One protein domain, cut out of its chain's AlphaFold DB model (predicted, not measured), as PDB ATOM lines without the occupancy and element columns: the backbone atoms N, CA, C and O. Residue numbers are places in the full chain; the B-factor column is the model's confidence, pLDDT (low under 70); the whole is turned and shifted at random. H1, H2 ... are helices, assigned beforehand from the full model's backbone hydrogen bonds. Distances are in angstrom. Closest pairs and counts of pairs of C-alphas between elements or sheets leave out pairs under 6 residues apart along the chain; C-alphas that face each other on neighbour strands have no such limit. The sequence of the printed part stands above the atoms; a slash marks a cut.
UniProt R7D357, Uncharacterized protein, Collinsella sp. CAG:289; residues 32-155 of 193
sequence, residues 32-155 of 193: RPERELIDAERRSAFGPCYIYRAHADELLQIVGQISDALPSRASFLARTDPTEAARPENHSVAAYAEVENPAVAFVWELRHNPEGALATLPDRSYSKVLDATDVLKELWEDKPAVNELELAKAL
ATOM      1  N   ARG A  32     -40.355  20.205 -55.298       79.31
ATOM      2  CA  ARG A  32     -40.227  19.002 -54.471       79.31
ATOM      3  C   ARG A  32     -39.245  18.033 -55.150       79.31
ATOM      4  O   ARG A  32     -39.425  17.780 -56.344       79.31
ATOM      5  N   PRO A  33     -38.261  17.470 -54.426       84.38
ATOM      6  CA  PRO A  33     -37.360  16.478 -54.993       84.38
ATOM      7  C   PRO A  33     -38.121  15.299 -55.600       84.38
ATOM      8  O   PRO A  33     -39.191  14.915 -55.117       84.38
ATOM      9  N   GLU A  34     -37.555  14.715 -56.654       89.44
ATOM     10  CA  GLU A  34     -38.113  13.523 -57.286       89.44
ATOM     11  C   GLU A  34     -38.253  12.385 -56.268       89.44
ATOM     12  O   GLU A  34     -37.411  12.214 -55.382       89.44
ATOM     13  N   ARG A  35     -39.324  11.588 -56.388       89.00
ATOM     14  CA  ARG A  35     -39.605  10.500 -55.438       89.00
ATOM     15  C   ARG A  35     -38.453   9.496 -55.369       89.00
ATOM     16  O   ARG A  35     -38.107   9.074 -54.275       89.00
ATOM     17  N   GLU A  36     -37.813   9.201 -56.499       93.00
ATOM     18  CA  GLU A  36     -36.654   8.303 -56.563       93.00
ATOM     19  C   GLU A  36     -35.473   8.803 -55.719       93.00
ATOM     20  O   GLU A  36     -34.818   8.007 -55.049       93.00
ATOM     21  N   LEU A  37     -35.232  10.119 -55.686       93.81
ATOM     22  CA  LEU A  37     -34.185  10.710 -54.850       93.81
ATOM     23  C   LEU A  37     -34.529  10.596 -53.363       93.81
ATOM     24  O   LEU A  37     -33.658  10.285 -52.556       93.81
ATOM     25  N   ILE A  38     -35.798  10.811 -53.006       93.12
ATOM     26  CA  ILE A  38     -36.275  10.663 -51.624       93.12
ATOM     27  C   ILE A  38     -36.151   9.203 -51.174       93.12
ATOM     28  O   ILE A  38     -35.667   8.943 -50.078       93.12
ATOM     29  N   ASP A  39     -36.544   8.251 -52.018       93.88
ATOM     30  CA  ASP A  39     -36.469   6.824 -51.702       93.88
ATOM     31  C   ASP A  39     -35.009   6.344 -51.603       93.88
ATOM     32  O   ASP A  39     -34.662   5.563 -50.711       93.88
ATOM     33  N   ALA A  40     -34.119   6.863 -52.458       94.88
ATOM     34  CA  ALA A  40     -32.683   6.616 -52.355       94.88
ATOM     35  C   ALA A  40     -32.097   7.169 -51.046       94.88
ATOM     36  O   ALA A  40     -31.292   6.491 -50.408       94.88
ATOM     37  N   GLU A  41     -32.527   8.358 -50.617       95.88
ATOM     38  CA  GLU A  41     -32.092   8.970 -49.358       95.88
ATOM     39  C   GLU A  41     -32.630   8.215 -48.134       95.88
ATOM     40  O   GLU A  41     -31.886   7.901 -47.207       95.88
ATOM     41  N   ARG A  42     -33.901   7.802 -48.161       95.62
ATOM     42  CA  ARG A  42     -34.490   6.911 -47.148       95.62
ATOM     43  C   ARG A  42     -33.683   5.619 -47.000       95.62
ATOM     44  O   ARG A  42     -33.404   5.181 -45.884       95.62
ATOM     45  N   ARG A  43     -33.242   5.031 -48.116       96.44
ATOM     46  CA  ARG A  43     -32.369   3.848 -48.115       96.44
ATOM     47  C   ARG A  43     -30.949   4.156 -47.634       96.44
ATOM     48  O   ARG A  43     -30.334   3.308 -46.982       96.44
ATOM     49  N   SER A  44     -30.415   5.338 -47.948       95.81
ATOM     50  CA  SER A  44     -29.049   5.737 -47.587       95.81
ATOM     51  C   SER A  44     -28.852   5.785 -46.066       95.81
ATOM     52  O   SER A  44     -27.769   5.436 -45.588       95.81
ATOM     53  N   ALA A  45     -29.921   6.067 -45.307       94.25
ATOM     54  CA  ALA A  45     -29.929   6.057 -43.844       94.25
ATOM     55  C   ALA A  45     -29.401   4.742 -43.238       94.25
ATOM     56  O   ALA A  45     -28.751   4.760 -42.195       94.25
ATOM     57  N   PHE A  46     -29.603   3.598 -43.904       95.88
ATOM     58  CA  PHE A  46     -29.131   2.283 -43.443       95.88
ATOM     59  C   PHE A  46     -27.655   2.003 -43.788       95.88
ATOM     60  O   PHE A  46     -27.065   1.052 -43.273       95.88
ATOM     61  N   GLY A  47     -27.036   2.822 -44.642       92.19
ATOM     62  CA  GLY A  47     -25.684   2.638 -45.177       92.19
ATOM     63  C   GLY A  47     -24.535   2.555 -44.156       92.19
ATOM     64  O   GLY A  47     -23.636   1.736 -44.375       92.19
ATOM     65  N   PRO A  48     -24.525   3.327 -43.047       92.25
ATOM     66  CA  PRO A  48     -23.394   3.361 -42.113       92.25
ATOM     67  C   PRO A  48     -23.094   2.046 -41.375       92.25
ATOM     68  O   PRO A  48     -21.972   1.853 -40.910       92.25
ATOM     69  N   CYS A  49     -24.064   1.136 -41.242       92.69
ATOM     70  CA  CYS A  49     -23.888  -0.133 -40.532       92.69
ATOM     71  C   CYS A  49     -24.205  -1.309 -41.452       92.69
ATOM     72  O   CYS A  49     -25.286  -1.379 -42.031       92.69
ATOM     73  N   TYR A  50     -23.291  -2.279 -41.535       94.12
ATOM     74  CA  TYR A  50     -23.463  -3.417 -42.437       94.12
ATOM     75  C   TYR A  50     -24.719  -4.246 -42.125       94.12
ATOM     76  O   TYR A  50     -25.340  -4.736 -43.063       94.12
ATOM     77  N   ILE A  51     -25.093  -4.385 -40.844       93.25
ATOM     78  CA  ILE A  51     -26.264  -5.167 -40.412       93.25
ATOM     79  C   ILE A  51     -27.534  -4.516 -40.955       93.25
ATOM     80  O   ILE A  51     -28.314  -5.155 -41.649       93.25
ATOM     81  N   TYR A  52     -27.705  -3.218 -40.703       94.62
ATOM     82  CA  TYR A  52     -28.861  -2.465 -41.185       94.62
ATOM     83  C   TYR A  52     -28.907  -2.401 -42.711       94.62
ATOM     84  O   TYR A  52     -29.963  -2.603 -43.299       94.62
ATOM     85  N   ARG A  53     -27.757  -2.208 -43.365       96.06
ATOM     86  CA  ARG A  53     -27.662  -2.211 -44.828       96.06
ATOM     87  C   ARG A  53     -28.062  -3.555 -45.443       96.06
ATOM     88  O   ARG A  53     -28.680  -3.564 -46.500       96.06
ATOM     89  N   ALA A  54     -27.694  -4.672 -44.814       96.62
ATOM     90  CA  ALA A  54     -28.023  -6.012 -45.306       96.62
ATOM     91  C   ALA A  54     -29.532  -6.302 -45.276       96.62
ATOM     92  O   ALA A  54     -30.012  -7.051 -46.119       96.62
ATOM     93  N   HIS A  55     -30.258  -5.668 -44.352       96.06
ATOM     94  CA  HIS A  55     -31.701  -5.830 -44.153       96.06
ATOM     95  C   HIS A  55     -32.510  -4.595 -44.581       96.06
ATOM     96  O   HIS A  55     -33.663  -4.434 -44.189       96.06
ATOM     97  N   ALA A  56     -31.917  -3.691 -45.368       96.00
ATOM     98  CA  ALA A  56     -32.522  -2.393 -45.663       96.00
ATOM     99  C   ALA A  56     -33.882  -2.514 -46.368       96.00
ATOM    100  O   ALA A  56     -34.793  -1.769 -46.031       96.00
ATOM    101  N   ASP A  57     -34.040  -3.454 -47.307       95.81
ATOM    102  CA  ASP A  57     -35.307  -3.674 -48.023       95.81
ATOM    103  C   ASP A  57     -36.445  -4.085 -47.082       95.81
ATOM    104  O   ASP A  57     -37.541  -3.531 -47.138       95.81
ATOM    105  N   GLU A  58     -36.165  -5.029 -46.184       96.69
ATOM    106  CA  GLU A  58     -37.133  -5.561 -45.223       96.69
ATOM    107  C   GLU A  58     -37.522  -4.493 -44.199       96.69
ATOM    108  O   GLU A  58     -38.703  -4.293 -43.917       96.69
ATOM    109  N   LEU A  59     -36.528  -3.761 -43.683       96.44
ATOM    110  CA  LEU A  59     -36.759  -2.665 -42.750       96.44
ATOM    111  C   LEU A  59     -37.587  -1.561 -43.411       96.44
ATOM    112  O   LEU A  59     -38.612  -1.183 -42.851       96.44
ATOM    113  N   LEU A  60     -37.219  -1.114 -44.617       96.19
ATOM    114  CA  LEU A  60     -37.967  -0.103 -45.374       96.19
ATOM    115  C   LEU A  60     -39.409  -0.526 -45.657       96.19
ATOM    116  O   LEU A  60     -40.305   0.306 -45.578       96.19
ATOM    117  N   GLN A  61     -39.665  -1.802 -45.953       95.94
ATOM    118  CA  GLN A  61     -41.030  -2.288 -46.163       95.94
ATOM    119  C   GLN A  61     -41.894  -2.181 -44.894       95.94
ATOM    120  O   GLN A  61     -43.105  -1.955 -44.979       95.94
ATOM    121  N   ILE A  62     -41.286  -2.361 -43.720       95.00
ATOM    122  CA  ILE A  62     -41.971  -2.255 -42.430       95.00
ATOM    123  C   ILE A  62     -42.185  -0.782 -42.076       95.00
ATOM    124  O   ILE A  62     -43.327  -0.353 -41.911       95.00
ATOM    125  N   VAL A  63     -41.104  -0.001 -41.980       95.88
ATOM    126  CA  VAL A  63     -41.189   1.395 -41.520       95.88
ATOM    127  C   VAL A  63     -41.820   2.321 -42.555       95.88
ATOM    128  O   VAL A  63     -42.525   3.254 -42.180       95.88
ATOM    129  N   GLY A  64     -41.717   1.987 -43.844       93.50
ATOM    130  CA  GLY A  64     -42.343   2.727 -44.937       93.50
ATOM    131  C   GLY A  64     -43.861   2.856 -44.798       93.50
ATOM    132  O   GLY A  64     -44.423   3.871 -45.195       93.50
ATOM    133  N   GLN A  65     -44.534   1.896 -44.151       94.62
ATOM    134  CA  GLN A  65     -45.976   1.986 -43.874       94.62
ATOM    135  C   GLN A  65     -46.318   3.163 -42.951       94.62
ATOM    136  O   GLN A  65     -47.349   3.810 -43.127       94.62
ATOM    137  N   ILE A  66     -45.449   3.447 -41.978       95.12
ATOM    138  CA  ILE A  66     -45.583   4.592 -41.072       95.12
ATOM    139  C   ILE A  66     -45.167   5.866 -41.817       95.12
ATOM    140  O   ILE A  66     -45.901   6.854 -41.823       95.12
ATOM    141  N   SER A  67     -44.023   5.823 -42.502       93.12
ATOM    142  CA  SER A  67     -43.425   6.964 -43.205       93.12
ATOM    143  C   SER A  67     -44.250   7.484 -44.384       93.12
ATOM    144  O   SER A  67     -44.127   8.654 -44.743       93.12
ATOM    145  N   ASP A  68     -45.076   6.642 -45.005       93.62
ATOM    146  CA  ASP A  68     -45.991   7.047 -46.078       93.62
ATOM    147  C   ASP A  68     -47.347   7.543 -45.542       93.62
ATOM    148  O   ASP A  68     -48.057   8.264 -46.246       93.62
ATOM    149  N   ALA A  69     -47.709   7.202 -44.300       94.12
ATOM    150  CA  ALA A  69     -48.934   7.678 -43.650       94.12
ATOM    151  C   ALA A  69     -48.784   9.077 -43.026       94.12
ATOM    152  O   ALA A  69     -49.784   9.752 -42.771       94.12
ATOM    153  N   LEU A  70     -47.549   9.511 -42.771       95.31
ATOM    154  CA  LEU A  70     -47.225  10.765 -42.095       95.31
ATOM    155  C   LEU A  70     -46.589  11.782 -43.055       95.31
ATOM    156  O   LEU A  70     -45.976  11.408 -44.057       95.31
ATOM    157  N   PRO A  71     -46.733  13.094 -42.785       94.31
ATOM    158  CA  PRO A  71     -46.089  14.103 -43.609       94.31
ATOM    159  C   PRO A  71     -44.568  14.056 -43.431       94.31
ATOM    160  O   PRO A  71     -44.060  13.843 -42.329       94.31
ATOM    161  N   SER A  72     -43.831  14.333 -44.510       94.69
ATOM    162  CA  SER A  72     -42.402  14.611 -44.375       94.69
ATOM    163  C   SER A  72     -42.174  15.925 -43.630       94.69
ATOM    164  O   SER A  72     -43.019  16.826 -43.697       94.69
ATOM    165  N   ARG A  73     -41.009  16.072 -42.991       93.88
ATOM    166  CA  ARG A  73     -40.625  17.295 -42.269       93.88
ATOM    167  C   ARG A  73     -40.748  18.538 -43.153       93.88
ATOM    168  O   ARG A  73     -41.413  19.506 -42.784       93.88
ATOM    169  N   ALA A  74     -40.185  18.485 -44.360       91.94
ATOM    170  CA  ALA A  74     -40.271  19.580 -45.327       91.94
ATOM    171  C   ALA A  74     -41.723  19.914 -45.722       91.94
ATOM    172  O   ALA A  74     -42.114  21.082 -45.735       91.94
ATOM    173  N   SER A  75     -42.551  18.894 -45.991       91.00
ATOM    174  CA  SER A  75     -43.958  19.097 -46.376       91.00
ATOM    175  C   SER A  75     -44.779  19.689 -45.230       91.00
ATOM    176  O   SER A  75     -45.655  20.527 -45.450       91.00
ATOM    177  N   PHE A  76     -44.493  19.266 -43.997       93.25
ATOM    178  CA  PHE A  76     -45.132  19.800 -42.806       93.25
ATOM    179  C   PHE A  76     -44.752  21.267 -42.589       93.25
ATOM    180  O   PHE A  76     -45.637  22.114 -42.450       93.25
ATOM    181  N   LEU A  77     -43.462  21.606 -42.629       92.12
ATOM    182  CA  LEU A  77     -42.996  22.984 -42.454       92.12
ATOM    183  C   LEU A  77     -43.536  23.925 -43.530       92.12
ATOM    184  O   LEU A  77     -44.031  24.997 -43.190       92.12
ATOM    185  N   ALA A  78     -43.551  23.509 -44.800       89.31
ATOM    186  CA  ALA A  78     -44.101  24.315 -45.893       89.31
ATOM    187  C   ALA A  78     -45.547  24.778 -45.631       89.31
ATOM    188  O   ALA A  78     -45.953  25.861 -46.055       89.31
ATOM    189  N   ARG A  79     -46.319  23.968 -44.898       86.94
ATOM    190  CA  ARG A  79     -47.701  24.270 -44.523       86.94
ATOM    191  C   ARG A  79     -47.828  25.022 -43.198       86.94
ATOM    192  O   ARG A  79     -48.764  25.802 -43.039       86.94
ATOM    193  N   THR A  80     -46.946  24.754 -42.241       89.50
ATOM    194  CA  THR A  80     -47.123  25.162 -40.838       89.50
ATOM    195  C   THR A  80     -46.259  26.350 -40.425       89.50
ATOM    196  O   THR A  80     -46.710  27.168 -39.626       89.50
ATOM    197  N   ASP A  81     -45.065  26.485 -41.003       88.50
ATOM    198  CA  ASP A  81     -44.135  27.584 -40.762       88.50
ATOM    199  C   ASP A  81     -43.351  27.916 -42.046       88.50
ATOM    200  O   ASP A  81     -42.275  27.364 -42.292       88.50
ATOM    201  N   PRO A  82     -43.855  28.852 -42.872       83.62
ATOM    202  CA  PRO A  82     -43.194  29.255 -44.113       83.62
ATOM    203  C   PRO A  82     -41.797  29.855 -43.914       83.62
ATOM    204  O   PRO A  82     -41.004  29.876 -44.854       83.62
ATOM    205  N   THR A  83     -41.491  30.370 -42.718       86.12
ATOM    206  CA  THR A  83     -40.183  30.976 -42.433       86.12
ATOM    207  C   THR A  83     -39.141  29.893 -42.209       86.12
ATOM    208  O   THR A  83     -38.052  29.974 -42.774       86.12
ATOM    209  N   GLU A  84     -39.480  28.870 -41.422       87.06
ATOM    210  CA  GLU A  84     -38.628  27.688 -41.273       87.06
ATOM    211  C   GLU A  84     -38.546  26.909 -42.582       87.06
ATOM    212  O   GLU A  84     -37.454  26.507 -42.973       87.06
ATOM    213  N   ALA A  85     -39.663  26.754 -43.299       86.81
ATOM    214  CA  ALA A  85     -39.690  26.067 -44.585       86.81
ATOM    215  C   ALA A  85     -38.675  26.656 -45.565       86.81
ATOM    216  O   ALA A  85     -37.928  25.892 -46.154       86.81
ATOM    217  N   ALA A  86     -38.588  27.990 -45.661       84.81
ATOM    218  CA  ALA A  86     -37.686  28.695 -46.575       84.81
ATOM    219  C   ALA A  86     -36.186  28.523 -46.267       84.81
ATOM    220  O   ALA A  86     -35.342  29.013 -47.026       84.81
ATOM    221  N   ARG A  87     -35.823  27.879 -45.149       86.69
ATOM    222  CA  ARG A  87     -34.422  27.625 -44.822       86.69
ATOM    223  C   ARG A  87     -33.835  26.543 -45.741       86.69
ATOM    224  O   ARG A  87     -34.493  25.528 -45.972       86.69
ATOM    225  N   PRO A  88     -32.591  26.703 -46.235       84.62
ATOM    226  CA  PRO A  88     -31.999  25.780 -47.205       84.62
ATOM    227  C   PRO A  88     -31.998  24.309 -46.774       84.62
ATOM    228  O   PRO A  88     -32.205  23.426 -47.605       84.62
ATOM    229  N   GLU A  89     -31.796  24.034 -45.485       85.81
ATOM    230  CA  GLU A  89     -31.817  22.680 -44.927       85.81
ATOM    231  C   GLU A  89     -33.168  21.974 -45.125       85.81
ATOM    232  O   GLU A  89     -33.194  20.780 -45.424       85.81
ATOM    233  N   ASN A  90     -34.277  22.718 -45.074       87.69
ATOM    234  CA  ASN A  90     -35.638  22.193 -45.205       87.69
ATOM    235  C   ASN A  90     -36.070  22.008 -46.667       87.69
ATOM    236  O   ASN A  90     -37.134  21.453 -46.938       87.69
ATOM    237  N   HIS A  91     -35.228  22.423 -47.616       84.88
ATOM    238  CA  HIS A  91     -35.401  22.164 -49.045       84.88
ATOM    239  C   HIS A  91     -34.596  20.944 -49.528       84.88
ATOM    240  O   HIS A  91     -34.675  20.572 -50.699       84.88
ATOM    241  N   SER A  92     -33.799  20.326 -48.652       89.50
ATOM    242  CA  SER A  92     -32.942  19.192 -49.003       89.50
ATOM    243  C   SER A  92     -33.731  17.892 -49.189       89.50
ATOM    244  O   SER A  92     -34.790  17.702 -48.595       89.50
ATOM    245  N   VAL A  93     -33.183  16.949 -49.963       91.06
ATOM    246  CA  VAL A  93     -33.758  15.595 -50.094       91.06
ATOM    247  C   VAL A  93     -33.904  14.925 -48.723       91.06
ATOM    248  O   VAL A  93     -34.934  14.308 -48.465       91.06
ATOM    249  N   ALA A  94     -32.938  15.130 -47.820       91.56
ATOM    250  CA  ALA A  94     -32.975  14.620 -46.451       91.56
ATOM    251  C   ALA A  94     -34.206  15.119 -45.674       91.56
ATOM    252  O   ALA A  94     -34.934  14.313 -45.103       91.56
ATOM    253  N   ALA A  95     -34.531  16.413 -45.745       91.38
ATOM    254  CA  ALA A  95     -35.724  16.960 -45.090       91.38
ATOM    255  C   ALA A  95     -37.049  16.430 -45.679       91.38
ATOM    256  O   ALA A  95     -38.082  16.419 -45.007       91.38
ATOM    257  N   TYR A  96     -37.047  15.984 -46.940       93.00
ATOM    258  CA  TYR A  96     -38.185  15.281 -47.539       93.00
ATOM    259  C   TYR A  96     -38.214  13.779 -47.219       93.00
ATOM    260  O   TYR A  96     -39.283  13.174 -47.312       93.00
ATOM    261  N   ALA A  97     -37.074  13.190 -46.854       94.50
ATOM    262  CA  ALA A  97     -36.957  11.802 -46.420       94.50
ATOM    263  C   ALA A  97     -37.330  11.621 -44.940       94.50
ATOM    264  O   ALA A  97     -37.897  10.585 -44.593       94.50
ATOM    265  N   GLU A  98     -37.063  12.625 -44.099       96.06
ATOM    266  CA  GLU A  98     -37.457  12.663 -42.689       96.06
ATOM    267  C   GLU A  98     -38.973  12.763 -42.503       96.06
ATOM    268  O   GLU A  98     -39.675  13.477 -43.230       96.06
ATOM    269  N   VAL A  99     -39.469  12.072 -41.480       96.81
ATOM    270  CA  VAL A  99     -40.892  11.953 -41.157       96.81
ATOM    271  C   VAL A  99     -41.202  12.768 -39.908       96.81
ATOM    272  O   VAL A  99     -40.554  12.604 -38.870       96.81
ATOM    273  N   GLU A 100     -42.196  13.650 -40.007       97.06
ATOM    274  CA  GLU A 100     -42.636  14.488 -38.891       97.06
ATOM    275  C   GLU A 100     -43.262  13.639 -37.781       97.06
ATOM    276  O   GLU A 100     -43.986  12.675 -38.040       97.06
ATOM    277  N   ASN A 101     -43.034  14.045 -36.533       97.06
ATOM    278  CA  ASN A 101     -43.648  13.427 -35.373       97.06
ATOM    279  C   ASN A 101     -45.189  13.481 -35.477       97.06
ATOM    280  O   ASN A 101     -45.768  14.570 -35.615       97.06
ATOM    281  N   PRO A 102     -45.881  12.332 -35.359       96.69
ATOM    282  CA  PRO A 102     -47.328  12.269 -35.536       96.69
ATOM    283  C   PRO A 102     -48.087  13.114 -34.505       96.69
ATOM    284  O   PRO A 102     -49.106  13.708 -34.849       96.69
ATOM    285  N   ALA A 103     -47.587  13.252 -33.272       95.75
ATOM    286  CA  ALA A 103     -48.226  14.085 -32.253       95.75
ATOM    287  C   ALA A 103     -48.140  15.582 -32.592       95.75
ATOM    288  O   ALA A 103     -49.102  16.323 -32.377       95.75
ATOM    289  N   VAL A 104     -47.020  16.029 -33.170       94.75
ATOM    290  CA  VAL A 104     -46.847  17.419 -33.624       94.75
ATOM    291  C   VAL A 104     -47.823  17.719 -34.758       94.75
ATOM    292  O   VAL A 104     -48.559  18.710 -34.696       94.75
ATOM    293  N   ALA A 105     -47.893  16.829 -35.753       94.25
ATOM    294  CA  ALA A 105     -48.821  16.963 -36.870       94.25
ATOM    295  C   ALA A 105     -50.290  16.942 -36.412       94.25
ATOM    296  O   ALA A 105     -51.074  17.803 -36.819       94.25
ATOM    297  N   PHE A 106     -50.648  16.017 -35.515       95.12
ATOM    298  CA  PHE A 106     -51.998  15.874 -34.967       95.12
ATOM    299  C   PHE A 106     -52.454  17.138 -34.229       95.12
ATOM    300  O   PHE A 106     -53.532  17.672 -34.497       95.12
ATOM    301  N   VAL A 107     -51.625  17.651 -33.311       93.94
ATOM    302  CA  VAL A 107     -51.953  18.854 -32.531       93.94
ATOM    303  C   VAL A 107     -52.074  20.076 -33.436       93.94
ATOM    304  O   VAL A 107     -52.952  20.917 -33.218       93.94
ATOM    305  N   TRP A 108     -51.213  20.190 -34.451       94.38
ATOM    306  CA  TRP A 108     -51.300  21.292 -35.401       94.38
ATOM    307  C   TRP A 108     -52.610  21.256 -36.195       94.38
ATOM    308  O   TRP A 108     -53.281  22.289 -36.255       94.38
ATOM    309  N   GLU A 109     -52.999  20.093 -36.734       93.31
ATOM    310  CA  GLU A 109     -54.260  19.913 -37.473       93.31
ATOM    311  C   GLU A 109     -55.467  20.306 -36.621       93.31
ATOM    312  O   GLU A 109     -56.285  21.116 -37.047       93.31
ATOM    313  N   LEU A 110     -55.543  19.815 -35.382       92.06
ATOM    314  CA  LEU A 110     -56.672  20.108 -34.499       92.06
ATOM    315  C   LEU A 110     -56.811  21.610 -34.197       92.06
ATOM    316  O   LEU A 110     -57.920  22.123 -34.073       92.06
ATOM    317  N   ARG A 111     -55.686  22.323 -34.064       92.88
ATOM    318  CA  ARG A 111     -55.678  23.755 -33.725       92.88
ATOM    319  C   ARG A 111     -55.961  24.666 -34.913       92.88
ATOM    320  O   ARG A 111     -56.567  25.717 -34.723       92.88
ATOM    321  N   HIS A 112     -55.483  24.308 -36.103       91.75
ATOM    322  CA  HIS A 112     -55.463  25.215 -37.256       91.75
ATOM    323  C   HIS A 112     -56.413  24.795 -38.381       91.75
ATOM    324  O   HIS A 112     -56.630  25.579 -39.302       91.75
ATOM    325  N   ASN A 113     -57.002  23.599 -38.300       89.62
ATOM    326  CA  ASN A 113     -57.904  23.056 -39.310       89.62
ATOM    327  C   ASN A 113     -59.206  22.518 -38.674       89.62
ATOM    328  O   ASN A 113     -59.449  21.309 -38.674       89.62
ATOM    329  N   PRO A 114     -60.063  23.401 -38.115       86.62
ATOM    330  CA  PRO A 114     -61.275  23.001 -37.389       86.62
ATOM    331  C   PRO A 114     -62.337  22.340 -38.279       86.62
ATOM    332  O   PRO A 114     -63.194  21.619 -37.780       86.62
ATOM    333  N   GLU A 115     -62.271  22.559 -39.592       88.94
ATOM    334  CA  GLU A 115     -63.128  21.910 -40.595       88.94
ATOM    335  C   GLU A 115     -62.413  20.733 -41.287       88.94
ATOM    336  O   GLU A 115     -62.926  20.142 -42.237       88.94
ATOM    337  N   GLY A 116     -61.210  20.386 -40.824       87.19
ATOM    338  CA  GLY A 116     -60.383  19.334 -41.392       87.19
ATOM    339  C   GLY A 116     -60.929  17.931 -41.141       87.19
ATOM    340  O   GLY A 116     -61.764  17.699 -40.265       87.19
ATOM    341  N   ALA A 117     -60.393  16.960 -41.884       89.69
ATOM    342  CA  ALA A 117     -60.800  15.560 -41.773       89.69
ATOM    343  C   ALA A 117     -60.696  15.040 -40.333       89.69
ATOM    344  O   ALA A 117     -61.623  14.390 -39.874       89.69
ATOM    345  N   LEU A 118     -59.618  15.376 -39.608       91.44
ATOM    346  CA  LEU A 118     -59.409  14.957 -38.218       91.44
ATOM    347  C   LEU A 118     -60.447  15.553 -37.252       91.44
ATOM    348  O   LEU A 118     -60.959  14.838 -36.394       91.44
ATOM    349  N   ALA A 119     -60.765  16.843 -37.393       89.44
ATOM    350  CA  ALA A 119     -61.688  17.559 -36.510       89.44
ATOM    351  C   ALA A 119     -63.162  17.179 -36.740       89.44
ATOM    352  O   ALA A 119     -63.984  17.311 -35.840       89.44
ATOM    353  N   THR A 120     -63.486  16.684 -37.937       92.25
ATOM    354  CA  THR A 120     -64.839  16.265 -38.333       92.25
ATOM    355  C   THR A 120     -65.078  14.759 -38.167       92.25
ATOM    356  O   THR A 120     -66.156  14.264 -38.506       92.25
ATOM    357  N   LEU A 121     -64.095  14.008 -37.649       93.69
ATOM    358  CA  LEU A 121     -64.247  12.575 -37.412       93.69
ATOM    359  C   LEU A 121     -65.337  12.291 -36.367       93.69
ATOM    360  O   LEU A 121     -65.410  12.972 -35.347       93.69
ATOM    361  N   PRO A 122     -66.114  11.209 -36.541       95.12
ATOM    362  CA  PRO A 122     -66.933  10.672 -35.460       95.12
ATOM    363  C   PRO A 122     -66.070  10.267 -34.255       95.12
ATOM    364  O   PRO A 122     -64.995   9.691 -34.450       95.12
ATOM    365  N   ASP A 123     -66.581  10.439 -33.030       94.25
ATOM    366  CA  ASP A 123     -65.858  10.193 -31.765       94.25
ATOM    367  C   ASP A 123     -65.101   8.858 -31.728       94.25
ATOM    368  O   ASP A 123     -63.939   8.787 -31.333       94.25
ATOM    369  N   ARG A 124     -65.736   7.775 -32.198       94.56
ATOM    370  CA  ARG A 124     -65.112   6.443 -32.228       94.56
ATOM    371  C   ARG A 124     -63.892   6.389 -33.148       94.56
ATOM    372  O   ARG A 124     -62.922   5.704 -32.835       94.56
ATOM    373  N   SER A 125     -63.960   7.044 -34.303       95.69
ATOM    374  CA  SER A 125     -62.844   7.105 -35.247       95.69
ATOM    375  C   SER A 125     -61.757   8.038 -34.729       95.69
ATOM    376  O   SER A 125     -60.587   7.683 -34.806       95.69
ATOM    377  N   TYR A 126     -62.142   9.172 -34.140       94.56
ATOM    378  CA  TYR A 126     -61.211  10.099 -33.504       94.56
ATOM    379  C   TYR A 126     -60.395   9.412 -32.402       94.56
ATOM    380  O   TYR A 126     -59.170   9.469 -32.439       94.56
ATOM    381  N   SER A 127     -61.055   8.683 -31.491       95.38
ATOM    382  CA  SER A 127     -60.380   7.926 -30.425       95.38
ATOM    383  C   SER A 127     -59.347   6.958 -30.991       95.38
ATOM    384  O   SER A 127     -58.219   6.944 -30.529       95.38
ATOM    385  N   LYS A 128     -59.684   6.210 -32.052       96.19
ATOM    386  CA  LYS A 128     -58.728   5.286 -32.687       96.19
ATOM    387  C   LYS A 128     -57.498   5.994 -33.251       96.19
ATOM    388  O   LYS A 128     -56.402   5.452 -33.163       96.19
ATOM    389  N   VAL A 129     -57.678   7.160 -33.875       95.69
ATOM    390  CA  VAL A 129     -56.554   7.936 -34.422       95.69
ATOM    391  C   VAL A 129     -55.712   8.516 -33.290       95.69
ATOM    392  O   VAL A 129     -54.487   8.501 -33.385       95.69
ATOM    393  N   LEU A 130     -56.348   8.989 -32.216       96.44
ATOM    394  CA  LEU A 130     -55.657   9.476 -31.027       96.44
ATOM    395  C   LEU A 130     -54.832   8.363 -30.372       96.44
ATOM    396  O   LEU A 130     -53.643   8.561 -30.167       96.44
ATOM    397  N   ASP A 131     -55.422   7.187 -30.142       96.88
ATOM    398  CA  ASP A 131     -54.735   6.028 -29.558       96.88
ATOM    399  C   ASP A 131     -53.552   5.587 -30.437       96.88
ATOM    400  O   ASP A 131     -52.451   5.355 -29.944       96.88
ATOM    401  N   ALA A 132     -53.742   5.526 -31.761       96.19
ATOM    402  CA  ALA A 132     -52.661   5.196 -32.690       96.19
ATOM    403  C   ALA A 132     -51.542   6.253 -32.682       96.19
ATOM    404  O   ALA A 132     -50.366   5.906 -32.725       96.19
ATOM    405  N   THR A 133     -51.900   7.537 -32.605       96.44
ATOM    406  CA  THR A 133     -50.938   8.647 -32.509       96.44
ATOM    407  C   THR A 133     -50.162   8.581 -31.196       96.44
ATOM    408  O   THR A 133     -48.952   8.790 -31.199       96.44
ATOM    409  N   ASP A 134     -50.842   8.266 -30.092       95.38
ATOM    410  CA  ASP A 134     -50.244   8.140 -28.763       95.38
ATOM    411  C   ASP A 134     -49.228   6.999 -28.705       95.38
ATOM    412  O   ASP A 134     -48.152   7.175 -28.146       95.38
ATOM    413  N   VAL A 135     -49.514   5.874 -29.366       93.69
ATOM    414  CA  VAL A 135     -48.560   4.764 -29.493       93.69
ATOM    415  C   VAL A 135     -47.397   5.124 -30.422       93.69
ATOM    416  O   VAL A 135     -46.242   4.868 -30.089       93.69
ATOM    417  N   LEU A 136     -47.677   5.709 -31.591       95.25
ATOM    418  CA  LEU A 136     -46.650   5.974 -32.604       95.25
ATOM    419  C   LEU A 136     -45.674   7.078 -32.197       95.25
ATOM    420  O   LEU A 136     -44.500   6.991 -32.551       95.25
ATOM    421  N   LYS A 137     -46.121   8.111 -31.470       95.12
ATOM    422  CA  LYS A 137     -45.256   9.247 -31.097       95.12
ATOM    423  C   LYS A 137     -44.051   8.815 -30.252       95.12
ATOM    424  O   LYS A 137     -43.020   9.477 -30.306       95.12
ATOM    425  N   GLU A 138     -44.171   7.718 -29.502       95.06
ATOM    426  CA  GLU A 138     -43.100   7.193 -28.646       95.06
ATOM    427  C   GLU A 138     -41.873   6.771 -29.471       95.06
ATOM    428  O   GLU A 138     -40.744   6.877 -28.999       95.06
ATOM    429  N   LEU A 139     -42.067   6.396 -30.743       96.44
ATOM    430  CA  LEU A 139     -40.974   6.043 -31.658       96.44
ATOM    431  C   LEU A 139     -40.046   7.221 -31.993       96.44
ATOM    432  O   LEU A 139     -38.953   7.008 -32.515       96.44
ATOM    433  N   TRP A 140     -40.471   8.459 -31.726       95.94
ATOM    434  CA  TRP A 140     -39.687   9.657 -32.024       95.94
ATOM    435  C   TRP A 140     -38.749  10.073 -30.883       95.94
ATOM    436  O   TRP A 140     -37.916  10.942 -31.122       95.94
ATOM    437  N   GLU A 141     -38.843   9.489 -29.677       87.62
ATOM    438  CA  GLU A 141     -37.968   9.810 -28.525       87.62
ATOM    439  C   GLU A 141     -37.761  11.335 -28.333       87.62
ATOM    440  O   GLU A 141     -36.636  11.833 -28.300       87.62
ATOM    441  N   ASP A 142     -38.862  12.098 -28.294       87.44
ATOM    442  CA  ASP A 142     -38.918  13.573 -28.203       87.44
ATOM    443  C   ASP A 142     -38.418  14.373 -29.425       87.44
ATOM    444  O   ASP A 142     -38.468  15.609 -29.430       87.44
ATOM    445  N   LYS A 143     -37.983  13.714 -30.504       93.12
ATOM    446  CA  LYS A 143     -37.570  14.403 -31.733       93.12
ATOM    447  C   LYS A 143     -38.777  14.938 -32.517       93.12
ATOM    448  O   LYS A 143     -39.830  14.294 -32.574       93.12
ATOM    449  N   PRO A 144     -38.632  16.096 -33.189       90.88
ATOM    450  CA  PRO A 144     -39.678  16.638 -34.057       90.88
ATOM    451  C   PRO A 144     -39.815  15.858 -35.371       90.88
ATOM    452  O   PRO A 144     -40.900  15.797 -35.937       90.88
ATOM    453  N   ALA A 145     -38.734  15.244 -35.850       94.81
ATOM    454  CA  ALA A 145     -38.723  14.382 -37.021       94.81
ATOM    455  C   ALA A 145     -37.616  13.329 -36.891       94.81
ATOM    456  O   ALA A 145     -36.663  13.533 -36.136       94.81
ATOM    457  N   VAL A 146     -37.758  12.214 -37.606       96.88
ATOM    458  CA  VAL A 146     -36.778  11.117 -37.634       96.88
ATOM    459  C   VAL A 146     -36.599  10.586 -39.052       96.88
ATOM    460  O   VAL A 146     -37.495  10.709 -39.891       96.88
ATOM    461  N   ASN A 147     -35.450   9.970 -39.316       96.50
ATOM    462  CA  ASN A 147     -35.227   9.205 -40.545       96.50
ATOM    463  C   ASN A 147     -35.635   7.724 -40.392       96.50
ATOM    464  O   ASN A 147     -35.909   7.238 -39.293       96.50
ATOM    465  N   GLU A 148     -35.632   6.979 -41.503       95.50
ATOM    466  CA  GLU A 148     -36.062   5.571 -41.537       95.50
ATOM    467  C   GLU A 148     -35.230   4.643 -40.640       95.50
ATOM    468  O   GLU A 148     -35.761   3.691 -40.067       95.50
ATOM    469  N   LEU A 149     -33.926   4.905 -40.483       96.44
ATOM    470  CA  LEU A 149     -33.079   4.084 -39.617       96.44
ATOM    471  C   LEU A 149     -33.445   4.281 -38.144       96.44
ATOM    472  O   LEU A 149     -33.478   3.315 -37.380       96.44
ATOM    473  N   GLU A 150     -33.670   5.524 -37.728       96.56
ATOM    474  CA  GLU A 150     -34.100   5.846 -36.367       96.56
ATOM    475  C   GLU A 150     -35.463   5.223 -36.066       96.56
ATOM    476  O   GLU A 150     -35.600   4.539 -35.052       96.56
ATOM    477  N   LEU A 151     -36.414   5.348 -36.995       96.38
ATOM    478  CA  LEU A 151     -37.738   4.744 -36.872       96.38
ATOM    479  C   LEU A 151     -37.660   3.212 -36.771       96.38
ATOM    480  O   LEU A 151     -38.303   2.614 -35.910       96.38
ATOM    481  N   ALA A 152     -36.816   2.570 -37.586       96.75
ATOM    482  CA  ALA A 152     -36.618   1.122 -37.545       96.75
ATOM    483  C   ALA A 152     -36.023   0.658 -36.210       96.75
ATOM    484  O   ALA A 152     -36.475  -0.335 -35.638       96.75
ATOM    485  N   LYS A 153     -35.026   1.381 -35.689       95.88
ATOM    486  CA  LYS A 153     -34.419   1.081 -34.386       95.88
ATOM    487  C   LYS A 153     -35.425   1.217 -33.252       95.88
ATOM    488  O   LYS A 153     -35.493   0.313 -32.417       95.88
ATOM    489  N   ALA A 154     -36.189   2.308 -33.231       96.69
ATOM    490  CA  ALA A 154     -37.198   2.551 -32.209       96.69
ATOM    491  C   ALA A 154     -38.281   1.464 -32.242       96.69
ATOM    492  O   ALA A 154     -38.571   0.854 -31.216       96.69
ATOM    493  N   LEU A 155     -38.785   1.132 -33.436       95.44
ATOM    494  CA  LEU A 155     -39.827   0.121 -33.609       95.44
ATOM    495  C   LEU A 155     -39.359  -1.266 -33.156       95.44
ATOM    496  O   LEU A 155     -40.048  -1.928 -32.383       95.44
TER     497      LEU A 155
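What this domain is: This is residues 32 to 155 of the 193 residues of an uncharacterized protein of Collinsella sp. CAG:289 (UniProt R7D357). Eight helices, H1 to H7 and H10, most of them short, form a body from which a V of two helices, H8 and the longest helix H9, reaches to one end of the longest axis, with residues 113 to 122 bridging the V's open end. In the body, H5, H6 and H7 gather round H4, H1 packs on H7, and H3 crosses H10, which meets the last residues of H9; H2 lies at the opposite end of the longest axis. Between these groups, residues 99 to 100 pair antiparallel with residues 145 to 146, tying the link before H8 to the link after H9. The printed part has 124 residues with ten named helices, H1 to H10 in order along the chain, and no named strand; its class is all helix. It is compact, with a radius of gyration of the C-alphas of 15.2 A and spans of 45 by 33 by 24 A.

How they stand to each other: H1, residues 35 to 44, is apart from H2, residues 50 to 54, but only just, with their closest C-alphas 8.3 A apart. H2 and H3, residues 56 to 69, meet only through their link. H1 and H3 are close but not clearly touching; their closest C-alphas, those of Arg 43 and Ala 56, are 6.7 A apart. H4, residues 73 to 80, is the hub and touches three helices. It touches H5, residues 82 to 85, with the closest C-alphas, Ala 78 and Ala 85, 4.9 A apart. It touches H6, residues 88 to 91, closest at the C-alphas of Ala 74 and Asn 90, 5.3 A. It touches H7, residues 93 to 97, closest at the C-alphas of Ala 74 and Ala 95, also 5.3 A. H7 touches H1 as well, where the C-alphas of Ile 38 and Ala 97 come closest at 5.4 A. H8, residues 102 to 112, is close to H4 but not clearly touching, at a shallow tilt of 14 degrees, the same way; the closest C-alphas, Phe 76 and Ala 105, are 7.5 A apart. H9, residues 123 to 140, touches H8 with residues 133 to 137 alone, at a steep tilt of 47 degrees, opposite ways; the closest C-alphas are those of Pro 102 and Lys 137, 5.8 A. H10, residues 148 to 155, touches H9 through residues 139 to 140 of H9 alone, with the C-alphas of Leu 139 and Ala 154 closest at 5.2 A; at 73 degrees the two are only just about perpendicular. H10 also touches H3, about perpendicular at 86 degrees, closest at the C-alphas of Val 63 and Ala 152, 6.1 A. H3 and H9 are apart. Every O i to N i+4 pair is within hydrogen-bond range in H1, H2, H7, H8 and H10, against 7 of 10 in H3, 3 of 4 in H4 and 11 of 14 in H9; H5 and H6 are too short for such a pair.

Where its parts are: H1 begins at C-alpha 35, (-39.605, 10.500, -55.438), and is 14.0 A long from first to last C-alpha. H3 measures 19.4 A, H8 15.4 A and H9, the longest helix, 26.2 A. H9 begins at C-alpha 123, (-65.858, 10.193, -31.765). H10 ends at C-alpha 155, (-39.827, 0.121, -33.609).

The domain as a whole: The two C-alphas farthest apart, those of Tyr 50 and Glu 115, are 47.1 A apart. The printed part has no cut. The links from H1 through to H8 are tight, those from H8 to H9 and from H9 to H10 are short, and no link is long. The mean pLDDT of the printed part is 93.0, and no printed residue is under 70.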